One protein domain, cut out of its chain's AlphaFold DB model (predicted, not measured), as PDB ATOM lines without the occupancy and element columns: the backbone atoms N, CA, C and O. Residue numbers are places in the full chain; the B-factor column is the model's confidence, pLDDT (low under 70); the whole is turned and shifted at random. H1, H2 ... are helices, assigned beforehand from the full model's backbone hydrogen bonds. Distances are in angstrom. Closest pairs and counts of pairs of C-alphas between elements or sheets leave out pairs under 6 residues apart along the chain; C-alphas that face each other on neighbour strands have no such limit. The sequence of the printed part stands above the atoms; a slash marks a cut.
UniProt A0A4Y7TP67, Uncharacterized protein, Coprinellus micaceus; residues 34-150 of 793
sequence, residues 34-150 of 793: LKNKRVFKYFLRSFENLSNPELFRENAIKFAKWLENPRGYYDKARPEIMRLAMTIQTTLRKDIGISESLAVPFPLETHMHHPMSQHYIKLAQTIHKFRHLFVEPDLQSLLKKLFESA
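AT A GLANCE: This is residues 34 to 150 of the 793 residues of an uncharacterized protein of Coprinellus micaceus (UniProt A0A4Y7TP67). Four helices, H1, H2, H3 and H5, stand as an up-and-down bundle, each running against the one before it in the chain. H6 packs on H3 on the side away from H1, and the short H4 is near H5, close to the end of the bundle where H5 begins. The printed part has 117 residues with six named helices, H1 to H6 in order, and no named strand; its class is all helix. It is compact, with a radius of gyration of the C-alphas of 13.3 A, and spans 34 by 27 by 20 A.

HOW THE PARTS SIT: Start with H1, residues 34 to 48, and H2, residues 53 to 66: they form a hairpin and touch at C-alphas Phe 47 and Phe 56, 6.1 A apart, at a shallow tilt of 28 degrees, opposite ways. H3, residues 78 to 95, touches H1 at Ile 88 and Phe 47, C-alphas 5.9 A apart, the same way. H5, residues 115 to 129, touches H2, with C-alphas Leu 123 and Ala 64 closest at 5.1 A. With its residues 85 to 92 alone H3 touches H5; C-alphas Leu 92 and Met 116 are closest, 6.7 A. H6, residues 137 to 148, touches H3 at a steep tilt of 35.0 degrees, only just steep; C-alphas Leu 139 and Pro 79 are closest, 7.0 A. Every O i to N i+4 pair is within hydrogen-bond range in H1, H2 and H3, against 10 of 11 in H5 and 7 of 8 in H6; H4, residues 108 to 111, is too short for one.

IN THESE COORDINATES: Find C-alpha 34 at (-6.238, -19.438, 6.262), where H1 begins its 21.3 A. H3 runs 25.8 A and H5 23.0 A. H6 ends at C-alpha 148, (-4.322, -6.294, 35.403).

THE WHOLE: The printed part has no cut. The links H2 to H3 and H3 to H4 are long. No printed residue is under 70 in pLDDT.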
ATOM      1  N   LEU A  34      -5.890 -18.016   6.136       92.88
ATOM      2  CA  LEU A  34      -6.238 -19.438   6.262       92.88
ATOM      3  C   LEU A  34      -5.118 -20.265   6.915       92.88
ATOM      4  O   LEU A  34      -5.407 -21.112   7.763       92.88
ATOM      5  N   LYS A  35      -3.845 -20.007   6.578       92.25
ATOM      6  CA  LYS A  35      -2.691 -20.650   7.232       92.25
ATOM      7  C   LYS A  35      -2.641 -20.302   8.721       92.25
ATOM      8  O   LYS A  35      -2.540 -21.202   9.551       92.25
ATOM      9  N   ASN A  36      -2.789 -19.026   9.066       94.88
ATOM     10  CA  ASN A  36      -2.783 -18.568  10.455       94.88
ATOM     11  C   ASN A  36      -3.970 -19.126  11.259       94.88
ATOM     12  O   ASN A  36      -3.783 -19.521  12.405       94.88
ATOM     13  N   LYS A  37      -5.160 -19.281  10.659       96.44
ATOM     14  CA  LYS A  37      -6.302 -19.929  11.332       96.44
ATOM     15  C   LYS A  37      -6.010 -21.386  11.730       96.44
ATOM     16  O   LYS A  37      -6.464 -21.833  12.780       96.44
ATOM     17  N   ARG A  38      -5.212 -22.123  10.942       94.69
ATOM     18  CA  ARG A  38      -4.725 -23.465  11.331       94.69
ATOM     19  C   ARG A  38      -3.759 -23.394  12.519       94.69
ATOM     20  O   ARG A  38      -3.875 -24.207  13.429       94.69
ATOM     21  N   VAL A  39      -2.861 -22.404  12.537       95.38
ATOM     22  CA  VAL A  39      -1.918 -22.158  13.648       95.38
ATOM     23  C   VAL A  39      -2.662 -21.811  14.945       95.38
ATOM     24  O   VAL A  39      -2.364 -22.395  15.982       95.38
ATOM     25  N   PHE A  40      -3.683 -20.949  14.893       97.94
ATOM     26  CA  PHE A  40      -4.519 -20.648  16.061       97.94
ATOM     27  C   PHE A  40      -5.282 -21.880  16.564       97.94
ATOM     28  O   PHE A  40      -5.273 -22.132  17.765       97.94
ATOM     29  N   LYS A  41      -5.865 -22.704  15.675       97.25
ATOM     30  CA  LYS A  41      -6.537 -23.955  16.084       97.25
ATOM     31  C   LYS A  41      -5.572 -24.956  16.741       97.25
ATOM     32  O   LYS A  41      -5.969 -25.631  17.685       97.25
ATOM     33  N   TYR A  42      -4.327 -25.048  16.263       96.94
ATOM     34  CA  TYR A  42      -3.287 -25.873  16.889       96.94
ATOM     35  C   TYR A  42      -2.959 -25.384  18.306       96.94
ATOM     36  O   TYR A  42      -3.024 -26.165  19.253       96.94
ATOM     37  N   PHE A  43      -2.669 -24.088  18.462       97.75
ATOM     38  CA  PHE A  43      -2.362 -23.513  19.772       97.75
ATOM     39  C   PHE A  43      -3.536 -23.639  20.746       97.75
ATOM     40  O   PHE A  43      -3.320 -24.041  21.883       97.75
ATOM     41  N   LEU A  44      -4.772 -23.390  20.300       97.50
ATOM     42  CA  LEU A  44      -5.966 -23.488  21.143       97.50
ATOM     43  C   LEU A  44      -6.105 -24.897  21.735       97.50
ATOM     44  O   LEU A  44      -6.108 -25.041  22.954       97.50
ATOM     45  N   ARG A  45      -6.068 -25.934  20.884       96.38
ATOM     46  CA  ARG A  45      -6.139 -27.341  21.318       96.38
ATOM     47  C   ARG A  45      -4.984 -27.733  22.249       96.38
ATOM     48  O   ARG A  45      -5.153 -28.606  23.092       96.38
ATOM     49  N   SER A  46      -3.813 -27.108  22.104       95.94
ATOM     50  CA  SER A  46      -2.678 -27.344  23.002       95.94
ATOM     51  C   SER A  46      -2.808 -26.650  24.355       95.94
ATOM     52  O   SER A  46      -2.233 -27.151  25.312       95.94
ATOM     53  N   PHE A  47      -3.490 -25.506  24.444       97.12
ATOM     54  CA  PHE A  47      -3.699 -24.806  25.715       97.12
ATOM     55  C   PHE A  47      -4.950 -25.302  26.450       97.12
ATOM     56  O   PHE A  47      -5.008 -25.201  27.669       97.12
ATOM     57  N   GLU A  48      -5.914 -25.887  25.738       95.19
ATOM     58  CA  GLU A  48      -7.053 -26.617  26.314       95.19
ATOM     59  C   GLU A  48      -6.631 -27.955  26.966       95.19
ATOM     60  O   GLU A  48      -7.340 -28.465  27.831       95.19
ATOM     61  N   ASN A  49      -5.477 -28.523  26.587       92.62
ATOM     62  CA  ASN A  49      -4.958 -29.773  27.147       92.62
ATOM     63  C   ASN A  49      -4.035 -29.520  28.356       92.62
ATOM     64  O   ASN A  49      -2.865 -29.178  28.189       92.62
ATOM     65  N   LEU A  50      -4.559 -29.732  29.567       82.50
ATOM     66  CA  LEU A  50      -3.829 -29.521  30.825       82.50
ATOM     67  C   LEU A  50      -2.841 -30.641  31.178       82.50
ATOM     68  O   LEU A  50      -1.985 -30.437  32.030       82.50
ATOM     69  N   SER A  51      -2.916 -31.813  30.540       84.62
ATOM     70  CA  SER A  51      -2.176 -33.014  30.961       84.62
ATOM     71  C   SER A  51      -0.646 -32.926  30.835       84.62
ATOM     72  O   SER A  51       0.038 -33.910  31.107       84.62
ATOM     73  N   ASN A  52      -0.090 -31.794  30.389       92.12
ATOM     74  CA  ASN A  52       1.350 -31.597  30.271       92.12
ATOM     75  C   ASN A  52       1.752 -30.097  30.379       92.12
ATOM     76  O   ASN A  52       1.635 -29.359  29.391       92.12
ATOM     77  N   PRO A  53       2.289 -29.633  31.530       93.50
ATOM     78  CA  PRO A  53       2.721 -28.240  31.708       93.50
ATOM     79  C   PRO A  53       3.971 -27.879  30.885       93.50
ATOM     80  O   PRO A  53       4.180 -26.707  30.561       93.50
ATOM     81  N   GLU A  54       4.780 -28.863  30.481       94.00
ATOM     82  CA  GLU A  54       5.927 -28.668  29.587       94.00
ATOM     83  C   GLU A  54       5.479 -28.370  28.148       94.00
ATOM     84  O   GLU A  54       5.990 -27.447  27.509       94.00
ATOM     85  N   LEU A  55       4.440 -29.059  27.665       93.19
ATOM     86  CA  LEU A  55       3.817 -28.764  26.372       93.19
ATOM     87  C   LEU A  55       3.181 -27.364  26.362       93.19
ATOM     88  O   LEU A  55       3.341 -26.621  25.387       93.19
ATOM     89  N   PHE A  56       2.517 -26.971  27.457       95.94
ATOM     90  CA  PHE A  56       2.029 -25.601  27.649       95.94
ATOM     91  C   PHE A  56       3.185 -24.595  27.600       95.94
ATOM     92  O   PHE A  56       3.109 -23.623  26.846       95.94
ATOM     93  N   ARG A  57       4.274 -24.829  28.350       96.25
ATOM     94  CA  ARG A  57       5.479 -23.979  28.374       96.25
ATOM     95  C   ARG A  57       6.050 -23.779  26.975       96.25
ATOM     96  O   ARG A  57       6.226 -22.639  26.537       96.25
ATOM     97  N   GLU A  58       6.308 -24.866  26.256       96.56
ATOM     98  CA  GLU A  58       6.834 -24.818  24.895       96.56
ATOM     99  C   GLU A  58       5.926 -24.027  23.954       96.56
ATOM    100  O   GLU A  58       6.390 -23.147  23.222       96.56
ATOM    101  N   ASN A  59       4.629 -24.325  23.956       97.50
ATOM    102  CA  ASN A  59       3.707 -23.724  23.004       97.50
ATOM    103  C   ASN A  59       3.369 -22.271  23.369       97.50
ATOM    104  O   ASN A  59       3.217 -21.455  22.460       97.50
ATOM    105  N   ALA A  60       3.407 -21.890  24.648       97.31
ATOM    106  CA  ALA A  60       3.361 -20.493  25.083       97.31
ATOM    107  C   ALA A  60       4.605 -19.712  24.620       97.31
ATOM    108  O   ALA A  60       4.473 -18.587  24.136       97.31
ATOM    109  N   ILE A  61       5.806 -20.306  24.672       97.00
ATOM    110  CA  ILE A  61       7.033 -19.696  24.127       97.00
ATOM    111  C   ILE A  61       6.939 -19.535  22.600       97.00
ATOM    112  O   ILE A  61       7.236 -18.456  22.081       97.00
ATOM    113  N   LYS A  62       6.502 -20.574  21.874       97.69
ATOM    114  CA  LYS A  62       6.335 -20.536  20.408       97.69
ATOM    115  C   LYS A  62       5.280 -19.505  19.988       97.69
ATOM    116  O   LYS A  62       5.513 -18.756  19.039       97.69
ATOM    117  N   PHE A  63       4.159 -19.416  20.707       98.00
ATOM    118  CA  PHE A  63       3.100 -18.439  20.441       98.00
ATOM    119  C   PHE A  63       3.537 -17.008  20.783       98.00
ATOM    120  O   PHE A  63       3.363 -16.110  19.962       98.00
ATOM    121  N   ALA A  64       4.209 -16.791  21.920       97.88
ATOM    122  CA  ALA A  64       4.786 -15.489  22.260       97.88
ATOM    123  C   ALA A  64       5.807 -15.019  21.207       97.88
ATOM    124  O   ALA A  64       5.764 -13.860  20.811       97.88
ATOM    125  N   LYS A  65       6.664 -15.912  20.687       97.69
ATOM    126  CA  LYS A  65       7.598 -15.597  19.588       97.69
ATOM    127  C   LYS A  65       6.880 -15.284  18.267       97.69
ATOM    128  O   LYS A  65       7.329 -14.428  17.511       97.69
ATOM    129  N   TRP A  66       5.751 -15.936  17.978       97.31
ATOM    130  CA  TRP A  66       4.917 -15.599  16.814       97.31
ATOM    131  C   TRP A  66       4.306 -14.190  16.943       97.31
ATOM    132  O   TRP A  66       4.288 -13.428  15.975       97.31
ATOM    133  N   LEU A  67       3.885 -13.820  18.157       97.88
ATOM    134  CA  LEU A  67       3.338 -12.503  18.502       97.88
ATOM    135  C   LEU A  67       4.378 -11.369  18.552       97.88
ATOM    136  O   LEU A  67       3.994 -10.207  18.619       97.88
ATOM    137  N   GLU A  68       5.681 -11.642  18.461       97.75
ATOM    138  CA  GLU A  68       6.696 -10.579  18.334       97.75
ATOM    139  C   GLU A  68       6.650  -9.867  16.965       97.75
ATOM    140  O   GLU A  68       7.271  -8.819  16.787       97.75
ATOM    141  N   ASN A  69       5.894 -10.396  15.994       96.94
ATOM    142  CA  ASN A  69       5.740  -9.810  14.666       96.94
ATOM    143  C   ASN A  69       4.468  -8.935  14.562       96.94
ATOM    144  O   ASN A  69       3.362  -9.484  14.545       96.94
ATOM    145  N   PRO A  70       4.572  -7.602  14.359       96.94
ATOM    146  CA  PRO A  70       3.403  -6.722  14.247       96.94
ATOM    147  C   PRO A  70       2.468  -7.085  13.079       96.94
ATOM    148  O   PRO A  70       1.274  -6.797  13.132       96.94
ATOM    149  N   ARG A  71       2.962  -7.779  12.040       94.94
ATOM    150  CA  ARG A  71       2.129  -8.261  10.919       94.94
ATOM    151  C   ARG A  71       1.170  -9.395  11.313       94.94
ATOM    152  O   ARG A  71       0.287  -9.723  10.524       94.94
ATOM    153  N   GLY A  72       1.317  -9.981  12.504       95.12
ATOM    154  CA  GLY A  72       0.368 -10.950  13.062       95.12
ATOM    155  C   GLY A  72      -0.965 -10.329  13.500       95.12
ATOM    156  O   GLY A  72      -1.980 -11.020  13.496       95.12
ATOM    157  N   TYR A  73      -0.997  -9.026  13.802       97.50
ATOM    158  CA  TYR A  73      -2.144  -8.316  14.394       97.50
ATOM    159  C   TYR A  73      -3.090  -7.684  13.353       97.50
ATOM    160  O   TYR A  73      -3.582  -6.564  13.524       97.50
ATOM    161  N   TYR A  74      -3.356  -8.393  12.253       96.44
ATOM    162  CA  TYR A  74      -4.434  -8.022  11.329       96.44
ATOM    163  C   TYR A  74      -5.805  -8.276  11.976       96.44
ATOM    164  O   TYR A  74      -5.934  -9.136  12.846       96.44
ATOM    165  N   ASP A  75      -6.838  -7.557  11.537       97.06
ATOM    166  CA  ASP A  75      -8.128  -7.442  12.245       97.06
ATOM    167  C   ASP A  75      -8.758  -8.808  12.590       97.06
ATOM    168  O   ASP A  75      -9.176  -9.048  13.716       97.06
ATOM    169  N   LYS A  76      -8.722  -9.766  11.651       96.81
ATOM    170  CA  LYS A  76      -9.247 -11.134  11.851       96.81
ATOM    171  C   LYS A  76      -8.408 -12.031  12.779       96.81
ATOM    172  O   LYS A  76      -8.869 -13.114  13.118       96.81
ATOM    173  N   ALA A  77      -7.192 -11.636  13.156       97.62
ATOM    174  CA  ALA A  77      -6.362 -12.358  14.126       97.62
ATOM    175  C   ALA A  77      -6.503 -11.821  15.550       97.62
ATOM    176  O   ALA A  77      -6.423 -12.608  16.484       97.62
ATOM    177  N   ARG A  78      -6.739 -10.518  15.740       98.19
ATOM    178  CA  ARG A  78      -6.865  -9.900  17.074       98.19
ATOM    179  C   ARG A  78      -7.835 -10.632  18.021       98.19
ATOM    180  O   ARG A  78      -7.408 -10.923  19.140       98.19
ATOM    181  N   PRO A  79      -9.068 -11.013  17.619       98.25
ATOM    182  CA  PRO A  79      -9.960 -11.768  18.502       98.25
ATOM    183  C   PRO A  79      -9.473 -13.202  18.768       98.25
ATOM    184  O   PRO A  79      -9.644 -13.690  19.878       98.25
ATOM    185  N   GLU A  80      -8.816 -13.866  17.809       98.31
ATOM    186  CA  GLU A  80      -8.246 -15.214  18.000       98.31
ATOM    187  C   GLU A  80      -7.026 -15.177  18.942       98.31
ATOM    188  O   GLU A  80      -6.874 -16.036  19.808       98.31
ATOM    189  N   ILE A  81      -6.184 -14.140  18.840       98.38
ATOM    190  CA  ILE A  81      -5.061 -13.878  19.755       98.38
ATOM    191  C   ILE A  81      -5.583 -13.622  21.173       98.38
ATOM    192  O   ILE A  81      -5.035 -14.162  22.134       98.38
ATOM    193  N   MET A  82      -6.654 -12.832  21.309       98.31
ATOM    194  CA  MET A  82      -7.271 -12.557  22.606       98.31
ATOM    195  C   MET A  82      -7.942 -13.801  23.194       98.31
ATOM    196  O   MET A  82      -7.746 -14.094  24.370       98.31
ATOM    197  N   ARG A  83      -8.648 -14.590  22.372       98.06
ATOM    198  CA  ARG A  83      -9.196 -15.896  22.762       98.06
ATOM    199  C   ARG A  83      -8.100 -16.809  23.303       98.06
ATOM    200  O   ARG A  83      -8.261 -17.339  24.393       98.06
ATOM    201  N   LEU A  84      -6.979 -16.942  22.591       98.31
ATOM    202  CA  LEU A  84      -5.837 -17.742  23.038       98.31
ATOM    203  C   LEU A  84      -5.264 -17.234  24.369       98.31
ATOM    204  O   LEU A  84      -5.057 -18.036  25.271       98.31
ATOM    205  N   ALA A  85      -5.060 -15.924  24.527       98.12
ATOM    206  CA  ALA A  85      -4.564 -15.345  25.780       98.12
ATOM    207  C   ALA A  85      -5.514 -15.595  26.970       98.12
ATOM    208  O   ALA A  85      -5.052 -15.939  28.059       98.12
ATOM    209  N   MET A  86      -6.829 -15.492  26.752       97.94
ATOM    210  CA  MET A  86      -7.853 -15.818  27.752       97.94
ATOM    211  C   MET A  86      -7.877 -17.321  28.075       97.94
ATOM    212  O   MET A  86      -7.873 -17.676  29.248       97.94
ATOM    213  N   THR A  87      -7.819 -18.212  27.075       97.81
ATOM    214  CA  THR A  87      -7.717 -19.669  27.291       97.81
ATOM    215  C   THR A  87      -6.492 -20.014  28.136       97.81
ATOM    216  O   THR A  87      -6.618 -20.728  29.119       97.81
ATOM    217  N   ILE A  88      -5.325 -19.451  27.814       97.69
ATOM    218  CA  ILE A  88      -4.070 -19.646  28.559       97.69
ATOM    219  C   ILE A  88      -4.219 -19.196  30.024       97.69
ATOM    220  O   ILE A  88      -3.724 -19.881  30.919       97.69
ATOM    221  N   GLN A  89      -4.941 -18.099  30.285       97.62
ATOM    222  CA  GLN A  89      -5.269 -17.668  31.646       97.62
ATOM    223  C   GLN A  89      -6.230 -18.637  32.355       97.62
ATOM    224  O   GLN A  89      -6.011 -18.958  33.522       97.62
ATOM    225  N   THR A  90      -7.285 -19.108  31.685       97.62
ATOM    226  CA  THR A  90      -8.250 -20.068  32.250       97.62
ATOM    227  C   THR A  90      -7.579 -21.399  32.589       97.62
ATOM    228  O   THR A  90      -7.757 -21.902  33.696       97.62
ATOM    229  N   THR A  91      -6.743 -21.920  31.689       97.31
ATOM    230  CA  THR A  91      -5.907 -23.108  31.901       97.31
ATOM    231  C   THR A  91      -4.998 -22.934  33.116       97.31
ATOM    232  O   THR A  91      -4.987 -23.791  33.994       97.31
ATOM    233  N   LEU A  92      -4.299 -21.799  33.224       97.50
ATOM    234  CA  LEU A  92      -3.431 -21.500  34.366       97.50
ATOM    235  C   LEU A  92      -4.206 -21.394  35.692       97.50
ATOM    236  O   LEU A  92      -3.756 -21.934  36.698       97.50
ATOM    237  N   ARG A  93      -5.375 -20.736  35.708       97.38
ATOM    238  CA  ARG A  93      -6.258 -20.676  36.891       97.38
ATOM    239  C   ARG A  93      -6.663 -22.079  37.344       97.38
ATOM    240  O   ARG A  93      -6.540 -22.382  38.526       97.38
ATOM    241  N   LYS A  94      -7.105 -22.915  36.399       96.88
ATOM    242  CA  LYS A  94      -7.579 -24.281  36.643       96.88
ATOM    243  C   LYS A  94      -6.486 -25.177  37.228       96.88
ATOM    244  O   LYS A  94      -6.747 -25.861  38.209       96.88
ATOM    245  N   ASP A  95      -5.280 -25.121  36.667       96.44
ATOM    246  CA  ASP A  95      -4.119 -25.903  37.120       96.44
ATOM    247  C   ASP A  95      -3.684 -25.520  38.551       96.44
ATOM    248  O   ASP A  95      -3.328 -26.369  39.362       96.44
ATOM    249  N   ILE A  96      -3.828 -24.237  38.907       96.44
ATOM    250  CA  ILE A  96      -3.594 -23.710  40.264       96.44
ATOM    251  C   ILE A  96      -4.769 -24.018  41.231       96.44
ATOM    252  O   ILE A  96      -4.651 -23.814  42.440       96.44
ATOM    253  N   GLY A  97      -5.915 -24.507  40.740       96.44
ATOM    254  CA  GLY A  97      -7.123 -24.748  41.545       96.44
ATOM    255  C   GLY A  97      -7.969 -23.496  41.832       96.44
ATOM    256  O   GLY A  97      -8.816 -23.503  42.723       96.44
ATOM    257  N   ILE A  98      -7.758 -22.408  41.086       96.06
ATOM    258  CA  ILE A  98      -8.532 -21.160  41.162       96.06
ATOM    259  C   ILE A  98      -9.711 -21.207  40.183       96.06
ATOM    260  O   ILE A  98      -9.643 -21.821  39.120       96.06
ATOM    261  N   SER A  99     -10.798 -20.499  40.514       96.50
ATOM    262  CA  SER A  99     -11.966 -20.366  39.637       96.50
ATOM    263  C   SER A  99     -11.584 -19.932  38.213       96.50
ATOM    264  O   SER A  99     -10.984 -18.872  37.997       96.50
ATOM    265  N   GLU A 100     -12.032 -20.729  37.239       96.69
ATOM    266  CA  GLU A 100     -11.933 -20.474  35.795       96.69
ATOM    267  C   GLU A 100     -12.594 -19.148  35.362       96.69
ATOM    268  O   GLU A 100     -12.311 -18.636  34.279       96.69
ATOM    269  N   SER A 101     -13.455 -18.564  36.206       96.44
ATOM    270  CA  SER A 101     -14.176 -17.325  35.914       96.44
ATOM    271  C   SER A 101     -13.253 -16.107  35.838       96.44
ATOM    272  O   SER A 101     -12.752 -15.604  36.847       96.44
ATOM    273  N   LEU A 102     -13.126 -15.550  34.632       93.94
ATOM    274  CA  LEU A 102     -12.393 -14.313  34.335       93.94
ATOM    275  C   LEU A 102     -12.958 -13.058  35.037       93.94
ATOM    276  O   LEU A 102     -12.336 -12.001  34.976       93.94
ATOM    277  N   ALA A 103     -14.121 -13.152  35.693       94.88
ATOM    278  CA  ALA A 103     -14.671 -12.085  36.531       94.88
ATOM    279  C   ALA A 103     -14.063 -12.055  37.948       94.88
ATOM    280  O   ALA A 103     -14.127 -11.027  38.618       94.88
ATOM    281  N   VAL A 104     -13.467 -13.161  38.409       94.56
ATOM    282  CA  VAL A 104     -12.753 -13.223  39.692       94.56
ATOM    283  C   VAL A 104     -11.326 -12.698  39.484       94.56
ATOM    284  O   VAL A 104     -10.651 -13.193  38.571       94.56
ATOM    285  N   PRO A 105     -10.832 -11.739  40.295       93.75
ATOM    286  CA  PRO A 105      -9.440 -11.292  40.246       93.75
ATOM    287  C   PRO A 105      -8.457 -12.459  40.381       93.75
ATOM    288  O   PRO A 105      -8.704 -13.408  41.121       93.75
ATOM    289  N   PHE A 106      -7.338 -12.390  39.663       95.81
ATOM    290  CA  PHE A 106      -6.315 -13.433  39.657       95.81
ATOM    291  C   PHE A 106      -5.017 -12.868  40.250       95.81
ATOM    292  O   PHE A 106      -4.308 -12.159  39.535       95.81
ATOM    293  N   PRO A 107      -4.728 -13.123  41.543       91.12
ATOM    294  CA  PRO A 107      -3.534 -12.619  42.221       91.12
ATOM    295  C   PRO A 107      -2.310 -13.427  41.778       91.12
ATOM    296  O   PRO A 107      -1.872 -14.361  42.444       91.12
ATOM    297  N   LEU A 108      -1.773 -13.116  40.601       95.38
ATOM    298  CA  LEU A 108      -0.684 -13.890  40.007       95.38
ATOM    299  C   LEU A 108       0.598 -13.861  40.864       95.38
ATOM    300  O   LEU A 108       1.403 -14.789  40.793       95.38
ATOM    301  N   GLU A 109       0.770 -12.849  41.718       95.56
ATOM    302  CA  GLU A 109       1.857 -12.733  42.696       95.56
ATOM    303  C   GLU A 109       1.951 -13.948  43.623       95.56
ATOM    304  O   GLU A 109       3.054 -14.454  43.841       95.56
ATOM    305  N   THR A 110       0.824 -14.471  44.122       96.62
ATOM    306  CA  THR A 110       0.825 -15.649  45.012       96.62
ATOM    307  C   THR A 110       1.171 -16.947  44.279       96.62
ATOM    308  O   THR A 110       1.407 -17.969  44.920       96.62
ATOM    309  N   HIS A 111       1.270 -16.908  42.945       96.19
ATOM    310  CA  HIS A 111       1.542 -18.061  42.084       96.19
ATOM    311  C   HIS A 111       2.728 -17.834  41.128       96.19
ATOM    312  O   HIS A 111       2.873 -18.545  40.131       96.19
ATOM    313  N   MET A 112       3.630 -16.899  41.455       96.38
ATOM    314  CA  MET A 112       4.884 -16.639  40.719       96.38
ATOM    315  C   MET A 112       5.800 -17.867  40.604       96.38
ATOM    316  O   MET A 112       6.556 -17.993  39.642       96.38
ATOM    317  N   HIS A 113       5.728 -18.778  41.580       96.50
ATOM    318  CA  HIS A 113       6.505 -20.020  41.610       96.50
ATOM    319  C   HIS A 113       5.950 -21.120  40.691       96.50
ATOM    320  O   HIS A 113       6.634 -22.113  40.455       96.50
ATOM    321  N   HIS A 114       4.729 -20.965  40.171       96.75
ATOM    322  CA  HIS A 114       4.108 -21.955  39.299       96.75
ATOM    323  C   HIS A 114       4.762 -21.924  37.901       96.75
ATOM    324  O   HIS A 114       4.879 -20.837  37.322       96.75
ATOM    325  N   PRO A 115       5.178 -23.067  37.313       95.62
ATOM    326  CA  PRO A 115       6.000 -23.082  36.095       95.62
ATOM    327  C   PRO A 115       5.322 -22.376  34.913       95.62
ATOM    328  O   PRO A 115       5.963 -21.652  34.153       95.62
ATOM    329  N   MET A 116       4.002 -22.512  34.795       97.12
ATOM    330  CA  MET A 116       3.216 -21.905  33.720       97.12
ATOM    331  C   MET A 116       3.045 -20.377  33.867       97.12
ATOM    332  O   MET A 116       2.871 -19.687  32.857       97.12
ATOM    333  N   SER A 117       3.164 -19.817  35.080       97.69
ATOM    334  CA  SER A 117       2.967 -18.380  35.345       97.69
ATOM    335  C   SER A 117       3.973 -17.502  34.601       97.69
ATOM    336  O   SER A 117       3.587 -16.506  33.991       97.69
ATOM    337  N   GLN A 118       5.253 -17.883  34.571       97.19
ATOM    338  CA  GLN A 118       6.292 -17.100  33.882       97.19
ATOM    339  C   GLN A 118       6.028 -16.989  32.371       97.19
ATOM    340  O   GLN A 118       6.291 -15.954  31.752       97.19
ATOM    341  N   HIS A 119       5.460 -18.037  31.772       97.44
ATOM    342  CA  HIS A 119       5.133 -18.070  30.348       97.44
ATOM    343  C   HIS A 119       3.859 -17.279  30.026       97.44
ATOM    344  O   HIS A 119       3.828 -16.587  29.006       97.44
ATOM    345  N   TYR A 120       2.870 -17.278  30.926       98.06
ATOM    346  CA  TYR A 120       1.712 -16.381  30.851       98.06
ATOM    347  C   TYR A 120       2.120 -14.898  30.948       98.06
ATOM    348  O   TYR A 120       1.742 -14.106  30.083       98.06
ATOM    349  N   ILE A 121       2.975 -14.530  31.912       97.94
ATOM    350  CA  ILE A 121       3.501 -13.157  32.056       97.94
ATOM    351  C   ILE A 121       4.237 -12.729  30.782       97.94
ATOM    352  O   ILE A 121       3.963 -11.659  30.239       97.94
ATOM    353  N   LYS A 122       5.133 -13.575  30.255       97.88
ATOM    354  CA  LYS A 122       5.873 -13.289  29.015       97.88
ATOM    355  C   LYS A 122       4.940 -13.086  27.814       97.88
ATOM    356  O   LYS A 122       5.195 -12.210  26.986       97.88
ATOM    357  N   LEU A 123       3.859 -13.861  27.717       98.00
ATOM    358  CA  LEU A 123       2.851 -13.701  26.668       98.00
ATOM    359  C   LEU A 123       2.116 -12.358  26.796       98.00
ATOM    360  O   LEU A 123       2.048 -11.605  25.820       98.00
ATOM    361  N   ALA A 124       1.622 -12.034  27.994       98.12
ATOM    362  CA  ALA A 124       0.950 -10.769  28.276       98.12
ATOM    363  C   ALA A 124       1.871  -9.568  27.993       98.12
ATOM    364  O   ALA A 124       1.441  -8.603  27.363       98.12
ATOM    365  N   GLN A 125       3.159  -9.656  28.345       98.25
ATOM    366  CA  GLN A 125       4.172  -8.642  28.026       98.25
ATOM    367  C   GLN A 125       4.380  -8.461  26.517       98.25
ATOM    368  O   GLN A 125       4.512  -7.327  26.053       98.25
ATOM    369  N   THR A 126       4.401  -9.536  25.720       98.25
ATOM    370  CA  THR A 126       4.485  -9.397  24.256       98.25
ATOM    371  C   THR A 126       3.222  -8.755  23.682       98.25
ATOM    372  O   THR A 126       3.337  -7.859  22.848       98.25
ATOM    373  N   ILE A 127       2.031  -9.112  24.171       98.31
ATOM    374  CA  ILE A 127       0.774  -8.462  23.762       98.31
ATOM    375  C   ILE A 127       0.759  -6.974  24.171       98.31
ATOM    376  O   ILE A 127       0.337  -6.131  23.380       98.31
ATOM    377  N   HIS A 128       1.294  -6.619  25.345       97.94
ATOM    378  CA  HIS A 128       1.370  -5.238  25.854       97.94
ATOM    379  C   HIS A 128       2.176  -4.297  24.950       97.94
ATOM    380  O   HIS A 128       1.750  -3.159  24.729       97.94
ATOM    381  N   LYS A 129       3.269  -4.779  24.335       97.81
ATOM    382  CA  LYS A 129       4.049  -4.033  23.318       97.81
ATOM    383  C   LYS A 129       3.180  -3.591  22.132       97.81
ATOM    384  O   LYS A 129       3.371  -2.501  21.593       97.81
ATOM    385  N   PHE A 130       2.204  -4.415  21.753       98.06
ATOM    386  CA  PHE A 130       1.327  -4.213  20.598       98.06
ATOM    387  C   PHE A 130      -0.111  -3.815  20.979       98.06
ATOM    388  O   PHE A 130      -0.990  -3.831  20.119       98.06
ATOM    389  N   ARG A 131      -0.363  -3.389  22.231       96.94
ATOM    390  CA  ARG A 131      -1.704  -2.989  22.721       96.94
ATOM    391  C   ARG A 131      -2.395  -1.927  21.854       96.94
ATOM    392  O   ARG A 131      -3.610  -1.936  21.720       96.94
ATOM    393  N   HIS A 132      -1.608  -1.065  21.210       97.00
ATOM    394  CA  HIS A 132      -2.068  -0.014  20.299       97.00
ATOM    395  C   HIS A 132      -2.607  -0.528  18.946       97.00
ATOM    396  O   HIS A 132      -3.199   0.249  18.204       97.00
ATOM    397  N   LEU A 133      -2.389  -1.804  18.597       97.62
ATOM    398  CA  LEU A 133      -2.924  -2.413  17.371       97.62
ATOM    399  C   LEU A 133      -4.347  -2.961  17.551       97.62
ATOM    400  O   LEU A 133      -5.005  -3.237  16.554       97.62
ATOM    401  N   PHE A 134      -4.825  -3.112  18.787       97.69
ATOM    402  CA  PHE A 134      -6.199  -3.510  19.092       97.69
ATOM    403  C   PHE A 134      -7.067  -2.255  19.179       97.69
ATOM    404  O   PHE A 134      -7.012  -1.518  20.161       97.69
ATOM    405  N   VAL A 135      -7.839  -1.984  18.131       97.19
ATOM    406  CA  VAL A 135      -8.718  -0.801  18.042       97.19
ATOM    407  C   VAL A 135     -10.157  -1.115  18.455       97.19
ATOM    408  O   VAL A 135     -10.978  -0.215  18.607       97.19
ATOM    409  N   GLU A 136     -10.469  -2.397  18.624       97.50
ATOM    410  CA  GLU A 136     -11.784  -2.919  18.961       97.50
ATOM    411  C   GLU A 136     -12.080  -2.709  20.463       97.50
ATOM    412  O   GLU A 136     -11.307  -3.190  21.300       97.50
ATOM    413  N   PRO A 137     -13.186  -2.036  20.845       96.06
ATOM    414  CA  PRO A 137     -13.460  -1.686  22.244       96.06
ATOM    415  C   PRO A 137     -13.636  -2.922  23.138       96.06
ATOM    416  O   PRO A 137     -13.147  -2.953  24.268       96.06
ATOM    417  N   ASP A 138     -14.249  -3.982  22.609       97.19
ATOM    418  CA  ASP A 138     -14.448  -5.239  23.335       97.19
ATOM    419  C   ASP A 138     -13.102  -5.907  23.653       97.19
ATOM    420  O   ASP A 138     -12.878  -6.370  24.774       97.19
ATOM    421  N   LEU A 139     -12.162  -5.888  22.697       97.69
ATOM    422  CA  LEU A 139     -10.816  -6.434  22.884       97.69
ATOM    423  C   LEU A 139      -9.963  -5.550  23.803       97.69
ATOM    424  O   LEU A 139      -9.186  -6.094  24.582       97.69
ATOM    425  N   GLN A 140     -10.142  -4.225  23.789       96.94
ATOM    426  CA  GLN A 140      -9.557  -3.319  24.789       96.94
ATOM    427  C   GLN A 140     -10.030  -3.660  26.214       96.94
ATOM    428  O   GLN A 140      -9.217  -3.708  27.139       96.94
ATOM    429  N   SER A 141     -11.311  -4.005  26.400       95.81
ATOM    430  CA  SER A 141     -11.827  -4.435  27.711       95.81
ATOM    431  C   SER A 141     -11.201  -5.751  28.208       95.81
ATOM    432  O   SER A 141     -10.979  -5.922  29.409       95.81
ATOM    433  N   LEU A 142     -10.874  -6.671  27.291       96.94
ATOM    434  CA  LEU A 142     -10.193  -7.933  27.601       96.94
ATOM    435  C   LEU A 142      -8.684  -7.740  27.812       96.94
ATOM    436  O   LEU A 142      -8.120  -8.359  28.712       96.94
ATOM    437  N   LEU A 143      -8.044  -6.841  27.057       97.19
ATOM    438  CA  LEU A 143      -6.650  -6.430  27.262       97.19
ATOM    439  C   LEU A 143      -6.434  -5.841  28.654       97.19
ATOM    440  O   LEU A 143      -5.475  -6.221  29.323       97.19
ATOM    441  N   LYS A 144      -7.329  -4.957  29.115       96.44
ATOM    442  CA  LYS A 144      -7.228  -4.360  30.453       96.44
ATOM    443  C   LYS A 144      -7.235  -5.437  31.547       96.44
ATOM    444  O   LYS A 144      -6.316  -5.469  32.359       96.44
ATOM    445  N   LYS A 145      -8.163  -6.401  31.472       96.12
ATOM    446  CA  LYS A 145      -8.220  -7.569  32.379       96.12
ATOM    447  C   LYS A 145      -6.985  -8.473  32.277       96.12
ATOM    448  O   LYS A 145      -6.482  -8.948  33.297       96.12
ATOM    449  N   LEU A 146      -6.479  -8.715  31.063       97.25
ATOM    450  CA  LEU A 146      -5.257  -9.496  30.824       97.25
ATOM    451  C   LEU A 146      -4.047  -8.845  31.508       97.25
ATOM    452  O   LEU A 146      -3.277  -9.529  32.176       97.25
ATOM    453  N   PHE A 147      -3.885  -7.530  31.357       97.25
ATOM    454  CA  PHE A 147      -2.761  -6.781  31.916       97.25
ATOM    455  C   PHE A 147      -2.861  -6.618  33.431       97.25
ATOM    456  O   PHE A 147      -1.870  -6.869  34.113       97.25
ATOM    457  N   GLU A 148      -4.049  -6.313  33.961       96.38
ATOM    458  CA  GLU A 148      -4.322  -6.294  35.403       96.38
ATOM    459  C   GLU A 148      -3.965  -7.643  36.043       96.38
ATOM    460  O   GLU A 148      -3.178  -7.692  36.980       96.38
ATOM    461  N   SER A 149      -4.432  -8.757  35.474       96.94
ATOM    462  CA  SER A 149      -4.130 -10.107  35.981       96.94
ATOM    463  C   SER A 149      -2.728 -10.645  35.652       96.94
ATOM    464  O   SER A 149      -2.399 -11.767  36.033       96.94
ATOM    465  N   ALA A 150      -1.907  -9.871  34.941       96.94
ATOM    466  CA  ALA A 150      -0.486 -10.134  34.713       96.94
ATOM    467  C   ALA A 150       0.419  -9.104  35.419       96.94
ATOM    468  O   ALA A 150       1.635  -9.119  35.213       96.94
TER     469      ALA A 150